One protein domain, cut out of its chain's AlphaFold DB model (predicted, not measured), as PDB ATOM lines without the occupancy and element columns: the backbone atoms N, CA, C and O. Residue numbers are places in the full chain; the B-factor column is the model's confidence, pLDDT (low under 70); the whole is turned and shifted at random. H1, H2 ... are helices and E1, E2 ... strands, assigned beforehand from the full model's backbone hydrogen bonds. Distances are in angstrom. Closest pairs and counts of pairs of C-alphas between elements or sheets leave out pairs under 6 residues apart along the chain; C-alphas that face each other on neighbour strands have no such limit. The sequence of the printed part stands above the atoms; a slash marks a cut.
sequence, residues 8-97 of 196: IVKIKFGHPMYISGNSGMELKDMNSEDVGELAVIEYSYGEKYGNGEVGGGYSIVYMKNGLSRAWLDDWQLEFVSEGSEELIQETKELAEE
ATOM      1  N   ILE A   8     174.318 131.643 153.710       97.75
ATOM      2  CA  ILE A   8     173.199 131.667 152.772       97.75
ATOM      3  C   ILE A   8     173.086 133.084 152.225       97.75
ATOM      4  O   ILE A   8     172.993 134.062 152.975       97.75
ATOM      5  N   VAL A   9     173.089 133.179 150.903       97.06
ATOM      6  CA  VAL A   9     173.000 134.428 150.160       97.06
ATOM      7  C   VAL A   9     171.873 134.376 149.145       97.06
ATOM      8  O   VAL A   9     171.484 133.314 148.659       97.06
ATOM      9  N   LYS A  10     171.356 135.551 148.807       97.38
ATOM     10  CA  LYS A  10     170.403 135.751 147.720       97.38
ATOM     11  C   LYS A  10     171.097 136.454 146.562       97.38
ATOM     12  O   LYS A  10     171.838 137.416 146.777       97.38
ATOM     13  N   ILE A  11     170.852 135.992 145.339       96.25
ATOM     14  CA  ILE A  11     171.387 136.644 144.139       96.25
ATOM     15  C   ILE A  11     170.667 137.974 143.921       96.25
ATOM     16  O   ILE A  11     169.450 138.015 143.754       96.25
ATOM     17  N   LYS A  12     171.424 139.070 143.891       95.19
ATOM     18  CA  LYS A  12     170.936 140.400 143.504       95.19
ATOM     19  C   LYS A  12     171.167 140.693 142.027       95.19
ATOM     20  O   LYS A  12     170.445 141.504 141.457       95.19
ATOM     21  N   PHE A  13     172.209 140.095 141.456       91.44
ATOM     22  CA  PHE A  13     172.626 140.321 140.079       91.44
ATOM     23  C   PHE A  13     173.377 139.091 139.562       91.44
ATOM     24  O   PHE A  13     174.372 138.685 140.163       91.44
ATOM     25  N   GLY A  14     172.911 138.500 138.468       86.25
ATOM     26  CA  GLY A  14     173.404 137.231 137.940       86.25
ATOM     27  C   GLY A  14     174.822 137.322 137.377       86.25
ATOM     28  O   GLY A  14     175.782 136.891 138.021       86.25
ATOM     29  N   HIS A  15     174.974 137.858 136.162       86.31
ATOM     30  CA  HIS A  15     176.286 138.032 135.524       86.31
ATOM     31  C   HIS A  15     176.433 139.405 134.862       86.31
ATOM     32  O   HIS A  15     175.688 139.704 133.925       86.31
ATOM     33  N   PRO A  16     177.410 140.223 135.287       87.06
ATOM     34  CA  PRO A  16     177.679 141.516 134.676       87.06
ATOM     35  C   PRO A  16     178.299 141.367 133.288       87.06
ATOM     36  O   PRO A  16     179.382 140.808 133.133       87.06
ATOM     37  N   MET A  17     177.656 141.956 132.282       86.62
ATOM     38  CA  MET A  17     178.243 142.165 130.961       86.62
ATOM     39  C   MET A  17     178.142 143.637 130.579       86.62
ATOM     40  O   MET A  17     177.059 144.220 130.600       86.62
ATOM     41  N   TYR A  18     179.270 144.234 130.202       86.69
ATOM     42  CA  TYR A  18     179.281 145.572 129.623       86.69
ATOM     43  C   TYR A  18     178.968 145.476 128.137       86.69
ATOM     44  O   TYR A  18     179.688 144.819 127.382       86.69
ATOM     45  N   ILE A  19     177.892 146.134 127.722       86.88
ATOM     46  CA  ILE A  19     177.471 146.211 126.327       86.88
ATOM     47  C   ILE A  19     177.560 147.651 125.838       86.88
ATOM     48  O   ILE A  19     177.278 148.597 126.569       86.88
ATOM     49  N   SER A  20     177.961 147.827 124.581       86.06
ATOM     50  CA  SER A  20     177.964 149.146 123.953       86.06
ATOM     51  C   SER A  20     176.527 149.550 123.613       86.06
ATOM     52  O   SER A  20     175.913 148.953 122.731       86.06
ATOM     53  N   GLY A  21     176.008 150.569 124.290       79.06
ATOM     54  CA  GLY A  21     174.724 151.207 124.012       79.06
ATOM     55  C   GLY A  21     174.875 152.547 123.287       79.06
ATOM     56  O   GLY A  21     175.974 153.070 123.102       79.06
ATOM     57  N   ASN A  22     173.743 153.142 122.902       76.81
ATOM     58  CA  ASN A  22     173.702 154.429 122.187       76.81
ATOM     59  C   ASN A  22     174.248 155.608 123.015       76.81
ATOM     60  O   ASN A  22     174.558 156.657 122.453       76.81
ATOM     61  N   SER A  23     174.342 155.453 124.339       78.50
ATOM     62  CA  SER A  23     174.786 156.491 125.278       78.50
ATOM     63  C   SER A  23     176.098 156.160 126.008       78.50
ATOM     64  O   SER A  23     176.519 156.918 126.880       78.50
ATOM     65  N   GLY A  24     176.772 155.067 125.632       85.94
ATOM     66  CA  GLY A  24     178.001 154.592 126.274       85.94
ATOM     67  C   GLY A  24     177.939 153.109 126.637       85.94
ATOM     68  O   GLY A  24     177.127 152.365 126.096       85.94
ATOM     69  N   MET A  25     178.821 152.669 127.536       87.00
ATOM     70  CA  MET A  25     178.791 151.301 128.064       87.00
ATOM     71  C   MET A  25     177.657 151.156 129.081       87.00
ATOM     72  O   MET A  25     177.617 151.883 130.072       87.00
ATOM     73  N   GLU A  26     176.769 150.196 128.855       88.06
ATOM     74  CA  GLU A  26     175.681 149.837 129.759       88.06
ATOM     75  C   GLU A  26     176.003 148.501 130.435       88.06
ATOM     76  O   GLU A  26     176.489 147.567 129.795       88.06
ATOM     77  N   LEU A  27     175.746 148.409 131.741       86.75
ATOM     78  CA  LEU A  27     175.871 147.159 132.482       86.75
ATOM     79  C   LEU A  27     174.568 146.368 132.344       86.75
ATOM     80  O   LEU A  27     173.516 146.824 132.791       86.75
ATOM     81  N   LYS A  28     174.644 145.179 131.753       88.19
ATOM     82  CA  LYS A  28     173.515 144.263 131.593       88.19
ATOM     83  C   LYS A  28     173.699 143.025 132.463       88.19
ATOM     84  O   LYS A  28     174.809 142.503 132.567       88.19
ATOM     85  N   ASP A  29     172.604 142.558 133.058       89.12
ATOM     86  CA  ASP A  29     172.551 141.249 133.705       89.12
ATOM     87  C   ASP A  29     172.242 140.182 132.657       89.12
ATOM     88  O   ASP A  29     171.166 140.186 132.054       89.12
ATOM     89  N   MET A  30     173.202 139.300 132.399       87.00
ATOM     90  CA  MET A  30     173.029 138.209 131.439       87.00
ATOM     91  C   MET A  30     172.244 137.029 132.005       87.00
ATOM     92  O   MET A  30     171.754 136.230 131.216       87.00
ATOM     93  N   ASN A  31     172.098 136.956 133.331       85.75
ATOM     94  CA  ASN A  31     171.384 135.884 134.014       85.75
ATOM     95  C   ASN A  31     170.367 136.469 135.003       85.75
ATOM     96  O   ASN A  31     170.365 136.150 136.194       85.75
ATOM     97  N   SER A  32     169.523 137.381 134.518       89.12
ATOM     98  CA  SER A  32     168.498 138.040 135.336       89.12
ATOM     99  C   SER A  32     167.485 137.066 135.954       89.12
ATOM    100  O   SER A  32     166.871 137.375 136.968       89.12
ATOM    101  N   GLU A  33     167.324 135.885 135.361       89.56
ATOM    102  CA  GLU A  33     166.486 134.790 135.843       89.56
ATOM    103  C   GLU A  33     166.986 134.168 137.152       89.56
ATOM    104  O   GLU A  33     166.188 133.605 137.894       89.56
ATOM    105  N   ASP A  34     168.279 134.310 137.460       90.19
ATOM    106  CA  ASP A  34     168.855 133.842 138.722       90.19
ATOM    107  C   ASP A  34     168.577 134.821 139.874       90.19
ATOM    108  O   ASP A  34     168.767 134.481 141.045       90.19
ATOM    109  N   VAL A  35     168.157 136.056 139.576       93.81
ATOM    110  CA  VAL A  35     167.941 137.088 140.594       93.81
ATOM    111  C   VAL A  35     166.824 136.663 141.538       93.81
ATOM    112  O   VAL A  35     165.690 136.393 141.153       93.81
ATOM    113  N   GLY A  36     167.153 136.668 142.823       94.75
ATOM    114  CA  GLY A  36     166.268 136.271 143.900       94.75
ATOM    115  C   GLY A  36     166.397 134.816 144.338       94.75
ATOM    116  O   GLY A  36     165.894 134.499 145.417       94.75
ATOM    117  N   GLU A  37     167.098 133.977 143.574       96.56
ATOM    118  CA  GLU A  37     167.400 132.602 143.968       96.56
ATOM    119  C   GLU A  37     168.354 132.573 145.174       96.56
ATOM    120  O   GLU A  37     169.192 133.466 145.369       96.56
ATOM    121  N   LEU A  38     168.202 131.537 146.001       97.44
ATOM    122  CA  LEU A  38     169.034 131.309 147.181       97.44
ATOM    123  C   LEU A  38     170.200 130.380 146.854       97.44
ATOM    124  O   LEU A  38     170.054 129.360 146.171       97.44
ATOM    125  N   ALA A  39     171.359 130.718 147.400       97.00
ATOM    126  CA  ALA A  39     172.578 129.954 147.239       97.00
ATOM    127  C   ALA A  39     173.398 129.947 148.528       97.00
ATOM    128  O   ALA A  39     173.232 130.794 149.405       97.00
ATOM    129  N   VAL A  40     174.310 128.988 148.627       97.19
ATOM    130  CA  VAL A  40     175.253 128.867 149.738       97.19
ATOM    131  C   VAL A  40     176.645 129.212 149.238       97.19
ATOM    132  O   VAL A  40     177.050 128.743 148.176       97.19
ATOM    133  N   ILE A  41     177.396 130.007 149.999       96.12
ATOM    134  CA  ILE A  41     178.802 130.292 149.703       96.12
ATOM    135  C   ILE A  41     179.606 129.003 149.865       96.12
ATOM    136  O   ILE A  41     179.759 128.478 150.967       96.12
ATOM    137  N   GLU A  42     180.154 128.503 148.763       95.06
ATOM    138  CA  GLU A  42     180.996 127.313 148.759       95.06
ATOM    139  C   GLU A  42     182.401 127.637 149.281       95.06
ATOM    140  O   GLU A  42     182.967 126.890 150.080       95.06
ATOM    141  N   TYR A  43     182.965 128.747 148.801       92.56
ATOM    142  CA  TYR A  43     184.247 129.305 149.225       92.56
ATOM    143  C   TYR A  43     184.456 130.701 148.622       92.56
ATOM    144  O   TYR A  43     183.910 131.026 147.565       92.56
ATOM    145  N   SER A  44     185.324 131.498 149.246       91.38
ATOM    146  CA  SER A  44     185.948 132.658 148.602       91.38
ATOM    147  C   SER A  44     187.151 132.217 147.764       91.38
ATOM    148  O   SER A  44     187.951 131.383 148.199       91.38
ATOM    149  N   TYR A  45     187.320 132.775 146.562       89.31
ATOM    150  CA  TYR A  45     188.511 132.500 145.743       89.31
ATOM    151  C   TYR A  45     189.791 133.019 146.403       89.31
ATOM    152  O   TYR A  45     190.837 132.378 146.293       89.31
ATOM    153  N   GLY A  46     189.693 134.132 147.136       86.25
ATOM    154  CA  GLY A  46     190.799 134.699 147.904       86.25
ATOM    155  C   GLY A  46     191.287 133.770 149.013       86.25
ATOM    156  O   GLY A  46     192.489 133.644 149.230       86.25
ATOM    157  N   GLU A  47     190.362 133.069 149.669       85.38
ATOM    158  CA  GLU A  47     190.682 132.074 150.700       85.38
ATOM    159  C   GLU A  47     191.186 130.759 150.093       85.38
ATOM    160  O   GLU A  47     192.128 130.163 150.606       85.38
ATOM    161  N   LYS A  48     190.572 130.293 148.997       88.00
ATOM    162  CA  LYS A  48     190.891 128.984 148.407       88.00
ATOM    163  C   LYS A  48     192.203 128.966 147.622       88.00
ATOM    164  O   LYS A  48     192.891 127.948 147.625       88.00
ATOM    165  N   TYR A  49     192.520 130.050 146.915       85.88
ATOM    166  CA  TYR A  49     193.670 130.119 146.002       85.88
ATOM    167  C   TYR A  49     194.653 131.248 146.331       85.88
ATOM    168  O   TYR A  49     195.737 131.289 145.752       85.88
ATOM    169  N   GLY A  50     194.284 132.166 147.226       79.81
ATOM    170  CA  GLY A  50     195.130 133.269 147.673       79.81
ATOM    171  C   GLY A  50     195.624 133.088 149.107       79.81
ATOM    172  O   GLY A  50     195.631 131.993 149.662       79.81
ATOM    173  N   ASN A  51     196.043 134.195 149.717       78.12
ATOM    174  CA  ASN A  51     196.433 134.266 151.126       78.12
ATOM    175  C   ASN A  51     195.273 134.709 152.044       78.12
ATOM    176  O   ASN A  51     195.515 135.065 153.193       78.12
ATOM    177  N   GLY A  52     194.035 134.745 151.536       70.12
ATOM    178  CA  GLY A  52     192.858 135.236 152.259       70.12
ATOM    179  C   GLY A  52     192.758 136.762 152.385       70.12
ATOM    180  O   GLY A  52     191.734 137.258 152.843       70.12
ATOM    181  N   GLU A  53     193.775 137.519 151.958       68.88
ATOM    182  CA  GLU A  53     193.799 138.986 152.070       68.88
ATOM    183  C   GLU A  53     193.291 139.689 150.802       68.88
ATOM    184  O   GLU A  53     192.876 140.847 150.851       68.88
ATOM    185  N   VAL A  54     193.313 138.998 149.658       61.97
ATOM    186  CA  VAL A  54     192.899 139.540 148.357       61.97
ATOM    187  C   VAL A  54     191.503 139.037 148.001       61.97
ATOM    188  O   VAL A  54     191.270 137.831 147.930       61.97
ATOM    189  N   GLY A  55     190.571 139.960 147.753       67.25
ATOM    190  CA  GLY A  55     189.246 139.630 147.226       67.25
ATOM    191  C   GLY A  55     189.335 139.036 145.816       67.25
ATOM    192  O   GLY A  55     190.114 139.505 144.992       67.25
ATOM    193  N   GLY A  56     188.542 138.002 145.536       75.00
ATOM    194  CA  GLY A  56     188.510 137.326 144.228       75.00
ATOM    195  C   GLY A  56     187.122 136.820 143.836       75.00
ATOM    196  O   GLY A  56     187.005 135.939 142.990       75.00
ATOM    197  N   GLY A  57     186.087 137.331 144.506       90.06
ATOM    198  CA  GLY A  57     184.725 136.826 144.413       90.06
ATOM    199  C   GLY A  57     184.530 135.473 145.103       90.06
ATOM    200  O   GLY A  57     185.423 134.930 145.766       90.06
ATOM    201  N   TYR A  58     183.336 134.922 144.926       93.25
ATOM    202  CA  TYR A  58     182.876 133.704 145.582       93.25
ATOM    203  C   TYR A  58     182.481 132.641 144.566       93.25
ATOM    204  O   TYR A  58     182.008 132.938 143.466       93.25
ATOM    205  N   SER A  59     182.671 131.387 144.965       94.56
ATOM    206  CA  SER A  59     181.907 130.270 144.423       94.56
ATOM    207  C   SER A  59     180.675 130.073 145.293       94.56
ATOM    208  O   SER A  59     180.768 130.106 146.523       94.56
ATOM    209  N   ILE A  60     179.530 129.859 144.660       95.31
ATOM    210  CA  ILE A  60     178.267 129.538 145.317       95.31
ATOM    211  C   ILE A  60     177.734 128.209 144.806       95.31
ATOM    212  O   ILE A  60     178.092 127.772 143.712       95.31
ATOM    213  N   VAL A  61     176.821 127.611 145.562       96.25
ATOM    214  CA  VAL A  61     175.999 126.488 145.110       96.25
ATOM    215  C   VAL A  61     174.528 126.847 145.290       96.25
ATOM    216  O   VAL A  61     174.115 127.219 146.389       96.25
ATOM    217  N   TYR A  62     173.740 126.774 144.220       95.44
ATOM    218  CA  TYR A  62     172.307 127.065 144.261       95.44
ATOM    219  C   TYR A  62     171.566 126.007 145.075       95.44
ATOM    220  O   TYR A  62     171.623 124.820 144.756       95.44
ATOM    221  N   MET A  63     170.789 126.441 146.067       95.75
ATOM    222  CA  MET A  63     170.043 125.528 146.944       95.75
ATOM    223  C   MET A  63     168.952 124.753 146.194       95.75
ATOM    224  O   MET A  63     168.592 123.647 146.577       95.75
ATOM    225  N   LYS A  64     168.432 125.325 145.104       93.50
ATOM    226  CA  LYS A  64     167.348 124.750 144.297       93.50
ATOM    227  C   LYS A  64     167.750 123.492 143.527       93.50
ATOM    228  O   LYS A  64     166.922 122.611 143.329       93.50
ATOM    229  N   ASN A  65     168.974 123.442 143.004       89.94
ATOM    230  CA  ASN A  65     169.375 122.411 142.040       89.94
ATOM    231  C   ASN A  65     170.790 121.863 142.252       89.94
ATOM    232  O   ASN A  65     171.183 120.935 141.543       89.94
ATOM    233  N   GLY A  66     171.546 122.417 143.198       91.62
ATOM    234  CA  GLY A  66     172.898 121.974 143.491       91.62
ATOM    235  C   GLY A  66     173.972 122.465 142.524       91.62
ATOM    236  O   GLY A  66     175.133 122.088 142.660       91.62
ATOM    237  N   LEU A  67     173.620 123.292 141.537       90.31
ATOM    238  CA  LEU A  67     174.585 123.776 140.558       90.31
ATOM    239  C   LEU A  67     175.496 124.835 141.172       90.31
ATOM    240  O   LEU A  67     175.049 125.739 141.878       90.31
ATOM    241  N   SER A  68     176.784 124.734 140.863       91.94
ATOM    242  CA  SER A  68     177.770 125.719 141.284       91.94
ATOM    243  C   SER A  68     177.846 126.886 140.309       91.94
ATOM    244  O   SER A  68     177.754 126.708 139.093       91.94
ATOM    245  N   ARG A  69     178.110 128.079 140.842       90.56
ATOM    246  CA  ARG A  69     178.450 129.260 140.054       90.56
ATOM    247  C   ARG A  69     179.670 129.946 140.636       90.56
ATOM    248  O   ARG A  69     179.806 130.097 141.843       90.56
ATOM    249  N   ALA A  70     180.549 130.356 139.740       90.94
ATOM    250  CA  ALA A  70     181.835 130.934 140.059       90.94
ATOM    251  C   ALA A  70     181.826 132.458 139.878       90.94
ATOM    252  O   ALA A  70     181.081 132.985 139.052       90.94
ATOM    253  N   TRP A  71     182.733 133.123 140.598       87.31
ATOM    254  CA  TRP A  71     183.168 134.505 140.369       87.31
ATOM    255  C   TRP A  71     182.048 135.532 140.562       87.31
ATOM    256  O   TRP A  71     181.901 136.451 139.762       87.31
ATOM    257  N   LEU A  72     181.250 135.369 141.621       91.44
ATOM    258  CA  LEU A  72     180.327 136.424 142.042       91.44
ATOM    259  C   LEU A  72     181.020 137.383 143.001       91.44
ATOM    260  O   LEU A  72     181.693 136.949 143.931       91.44
ATOM    261  N   ASP A  73     180.808 138.675 142.807       91.56
ATOM    262  CA  ASP A  73     181.306 139.718 143.698       91.56
ATOM    263  C   ASP A  73     180.348 140.010 144.865       91.56
ATOM    264  O   ASP A  73     179.147 139.744 144.791       91.56
ATOM    265  N   ASP A  74     180.859 140.669 145.915       91.38
ATOM    266  CA  ASP A  74     180.078 141.129 147.078       91.38
ATOM    267  C   ASP A  74     178.778 141.853 146.674       91.38
ATOM    268  O   ASP A  74     177.724 141.645 147.270       91.38
ATOM    269  N   TRP A  75     178.838 142.729 145.664       92.00
ATOM    270  CA  TRP A  75     177.715 143.589 145.273       92.00
ATOM    271  C   TRP A  75     176.570 142.826 144.587       92.00
ATOM    272  O   TRP A  75     175.427 143.303 144.600       92.00
ATOM    273  N   GLN A  76     176.873 141.645 144.037       93.81
ATOM    274  CA  GLN A  76     175.935 140.744 143.368       93.81
ATOM    275  C   GLN A  76     175.137 139.879 144.345       93.81
ATOM    276  O   GLN A  76     174.199 139.198 143.930       93.81
ATOM    277  N   LEU A  77     175.492 139.899 145.629       95.25
ATOM    278  CA  LEU A  77     174.962 139.005 146.649       95.25
ATOM    279  C   LEU A  77     174.369 139.793 147.821       95.25
ATOM    280  O   LEU A  77     174.804 140.893 148.163       95.25
ATOM    281  N   GLU A  78     173.357 139.215 148.454       96.69
ATOM    282  CA  GLU A  78     172.758 139.709 149.692       96.69
ATOM    283  C   GLU A  78     172.894 138.642 150.774       96.69
ATOM    284  O   GLU A  78     172.516 137.495 150.546       96.69
ATOM    285  N   PHE A  79     173.412 139.003 151.951       96.88
ATOM    286  CA  PHE A  79     173.416 138.093 153.097       96.88
ATOM    287  C   PHE A  79     171.980 137.807 153.539       96.88
ATOM    288  O   PHE A  79     171.223 138.744 153.787       96.88
ATOM    289  N   VAL A  80     171.628 136.532 153.692       97.50
ATOM    290  CA  VAL A  80     170.315 136.118 154.207       97.50
ATOM    291  C   VAL A  80     170.454 135.587 155.626       97.50
ATOM    292  O   VAL A  80     169.806 136.090 156.543       97.50
ATOM    293  N   SER A  81     171.310 134.585 155.820       97.06
ATOM    294  CA  SER A  81     171.548 133.994 157.134       97.06
ATOM    295  C   SER A  81     172.871 133.242 157.192       97.06
ATOM    296  O   SER A  81     173.486 132.913 156.174       97.06
ATOM    297  N   GLU A  82     173.283 132.910 158.413       96.75
ATOM    298  CA  GLU A  82     174.274 131.859 158.610       96.75
ATOM    299  C   GLU A  82     173.718 130.529 158.074       96.75
ATOM    300  O   GLU A  82     172.508 130.280 158.113       96.75
ATOM    301  N   GLY A  83     174.611 129.692 157.562       93.06
ATOM    302  CA  GLY A  83     174.332 128.316 157.167       93.06
ATOM    303  C   GLY A  83     175.466 127.416 157.653       93.06
ATOM    304  O   GLY A  83     176.138 127.743 158.634       93.06
ATOM    305  N   SER A  84     175.683 126.279 156.999       93.44
ATOM    306  CA  SER A  84     176.664 125.287 157.448       93.44
ATOM    307  C   SER A  84     177.434 124.663 156.290       93.44
ATOM    308  O   SER A  84     177.034 124.732 155.127       93.44
ATOM    309  N   GLU A  85     178.560 124.024 156.611       93.19
ATOM    310  CA  GLU A  85     179.258 123.180 155.639       93.19
ATOM    311  C   GLU A  85     178.437 121.943 155.257       93.19
ATOM    312  O   GLU A  85     178.516 121.487 154.119       93.19
ATOM    313  N   GLU A  86     177.614 121.440 156.179       95.25
ATOM    314  CA  GLU A  86     176.664 120.354 155.922       95.25
ATOM    315  C   GLU A  86     175.674 120.757 154.826       95.25
ATOM    316  O   GLU A  86     175.483 120.007 153.876       95.25
ATOM    317  N   LEU A  87     175.160 121.991 154.865       94.75
ATOM    318  CA  LEU A  87     174.260 122.504 153.834       94.75
ATOM    319  C   LEU A  87     174.931 122.564 152.451       94.75
ATOM    320  O   LEU A  87     174.287 122.297 151.436       94.75
ATOM    321  N   ILE A  88     176.231 122.879 152.384       94.88
ATOM    322  CA  ILE A  88     176.993 122.816 151.123       94.88
ATOM    323  C   ILE A  88     177.014 121.379 150.598       94.88
ATOM    324  O   ILE A  88     176.831 121.159 149.400       94.88
ATOM    325  N   GLN A  89     177.260 120.411 151.481       95.31
ATOM    326  CA  GLN A  89     177.339 119.001 151.120       95.31
ATOM    327  C   GLN A  89     175.983 118.471 150.636       95.31
ATOM    328  O   GLN A  89     175.922 117.912 149.544       95.31
ATOM    329  N   GLU A  90     174.901 118.741 151.367       94.94
ATOM    330  CA  GLU A  90     173.526 118.392 150.972       94.94
ATOM    331  C   GLU A  90     173.172 118.975 149.597       94.94
ATOM    332  O   GLU A  90     172.648 118.292 148.717       94.94
ATOM    333  N   THR A  91     173.532 120.240 149.367       93.81
ATOM    334  CA  THR A  91     173.262 120.924 148.099       93.81
ATOM    335  C   THR A  91     174.052 120.295 146.939       93.81
ATOM    336  O   THR A  91     173.548 120.192 145.821       93.81
ATOM    337  N   LYS A  92     175.275 119.805 147.179       93.31
ATOM    338  CA  LYS A  92     176.060 119.066 146.172       93.31
ATOM    339  C   LYS A  92     175.517 117.666 145.906       93.31
ATOM    340  O   LYS A  92     175.539 117.217 144.761       93.31
ATOM    341  N   GLU A  93     175.027 116.985 146.935       95.44
ATOM    342  CA  GLU A  93     174.373 115.682 146.795       95.44
ATOM    343  C   GLU A  93     173.116 115.797 145.930       95.44
ATOM    344  O   GLU A  93     172.966 115.025 144.981       95.44
ATOM    345  N   LEU A  94     172.310 116.843 146.141       94.38
ATOM    346  CA  LEU A  94     171.182 117.182 145.270       94.38
ATOM    347  C   LEU A  94     171.612 117.360 143.803       94.38
ATOM    348  O   LEU A  94     170.910 116.923 142.891       94.38
ATOM    349  N   ALA A  95     172.771 117.974 143.548       92.19
ATOM    350  CA  ALA A  95     173.293 118.134 142.190       92.19
ATOM    351  C   ALA A  95     173.584 116.780 141.521       92.19
ATOM    352  O   ALA A  95     173.243 116.569 140.354       92.19
ATOM    353  N   GLU A  96     174.193 115.848 142.257       93.50
ATOM    354  CA  GLU A  96     174.498 114.503 141.761       93.50
ATOM    355  C   GLU A  96     173.235 113.660 141.559       93.50
ATOM    356  O   GLU A  96     173.137 112.917 140.579       93.50
ATOM    357  N   GLU A  97     172.243 113.791 142.437       94.12
ATOM    358  CA  GLU A  97     170.926 113.171 142.263       94.12
ATOM    359  C   GLU A  97     170.224 113.698 141.010       94.12
ATOM    360  O   GLU A  97     169.811 112.910 140.154       94.12
TER     361      GLU A  97
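Overview. This is residues 8 to 97 of the 196 residues of an uncharacterized protein of Butyricicoccus sp. 1XD8-22 (UniProt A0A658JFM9). A strongly twisted sheet of five strands makes the body, with the helix H2 packed over one face of it, and the two-stranded hairpin E2 and E3 reaches away from this body as a long arm. At another place the short helix H1 and the loop after it, residues 50 to 57, project beyond the ends of E4 and E5. The printed part has 90 residues with two named helices and seven named strands, in the order E1 E2 E3 E4 H1 E5 E6 E7 H2; the large sheet runs E6 E5 E4 E1 E7, all antiparallel, and the class is mixed, helices and strands. The whole is only just compact, close to loose, with a radius of gyration of the C-alphas of 14.5 A and spans of 48 by 32 by 23 A.

Along the chain. Begin with the large sheet and its longest strand, E4, residues 38 to 44: find C-alpha 38 at (169.034, 131.309, 147.181), from which it runs 17.0 A. Its fellow strands are E5, residues 58 to 62, 12.6 A; E6, residues 68 to 72, 11.0 A; E1, residues 8 to 11, 10.1 A; and E7, residues 77 to 81, 12.1 A. The second sheet holds E2, residues 16 to 21, 14.7 A, and E3, residues 24 to 29, 16.2 A; look for C-alpha 24 at (178.001, 154.592, 126.274). H1 is residues 45 to 49, and H2, residues 85 to 97, runs 18.7 A to C-alpha 97 at (170.926, 113.171, 142.263).

Arrangement. In the large sheet E6 and E7 are the edge strands. Look between E4 and E5: N 42 and O 59 are 2.8 A apart, within hydrogen-bond range. E5 and E6 form a hairpin, with N 60 and O 69 at 2.8 A. E4 and E1 are antiparallel neighbours, with N 9 and O 39 within hydrogen-bond range at 2.8 A, and so are E1 and E7, with N 10 and O 78 within hydrogen-bond range at 2.9 A. H2 is on one face of the sheet, which gives two layers, a helix on one face of a sheet; its height over the sheet is 9.4 A, and on the local plane it runs slantwise to the strands, at 52 degrees to E5. Its closest C-alphas to E4 are those of Val 40 and Ile 88, 6.4 A apart. H1 is on the sheet too, at a height of 7.5 A, and only just over E4, with 3 of its C-alphas there. The hairpin E2 and E3 has N 19 and O 26 at 2.9 A, and both strands are apart from E1, E4, E5, E6, E7, H1 and H2. In H1 and H2 every O i to N i+4 pair is within hydrogen-bond range.

Size, cuts and confidence. The two C-alphas farthest apart, those of Asn 22 and Glu 86, are 48.0 A from each other. The printed part, residues 8 to 97, has no cut, and no link is long. The mean pLDDT of the printed part is 90.1; look for values under 70 at residues 53 to 55.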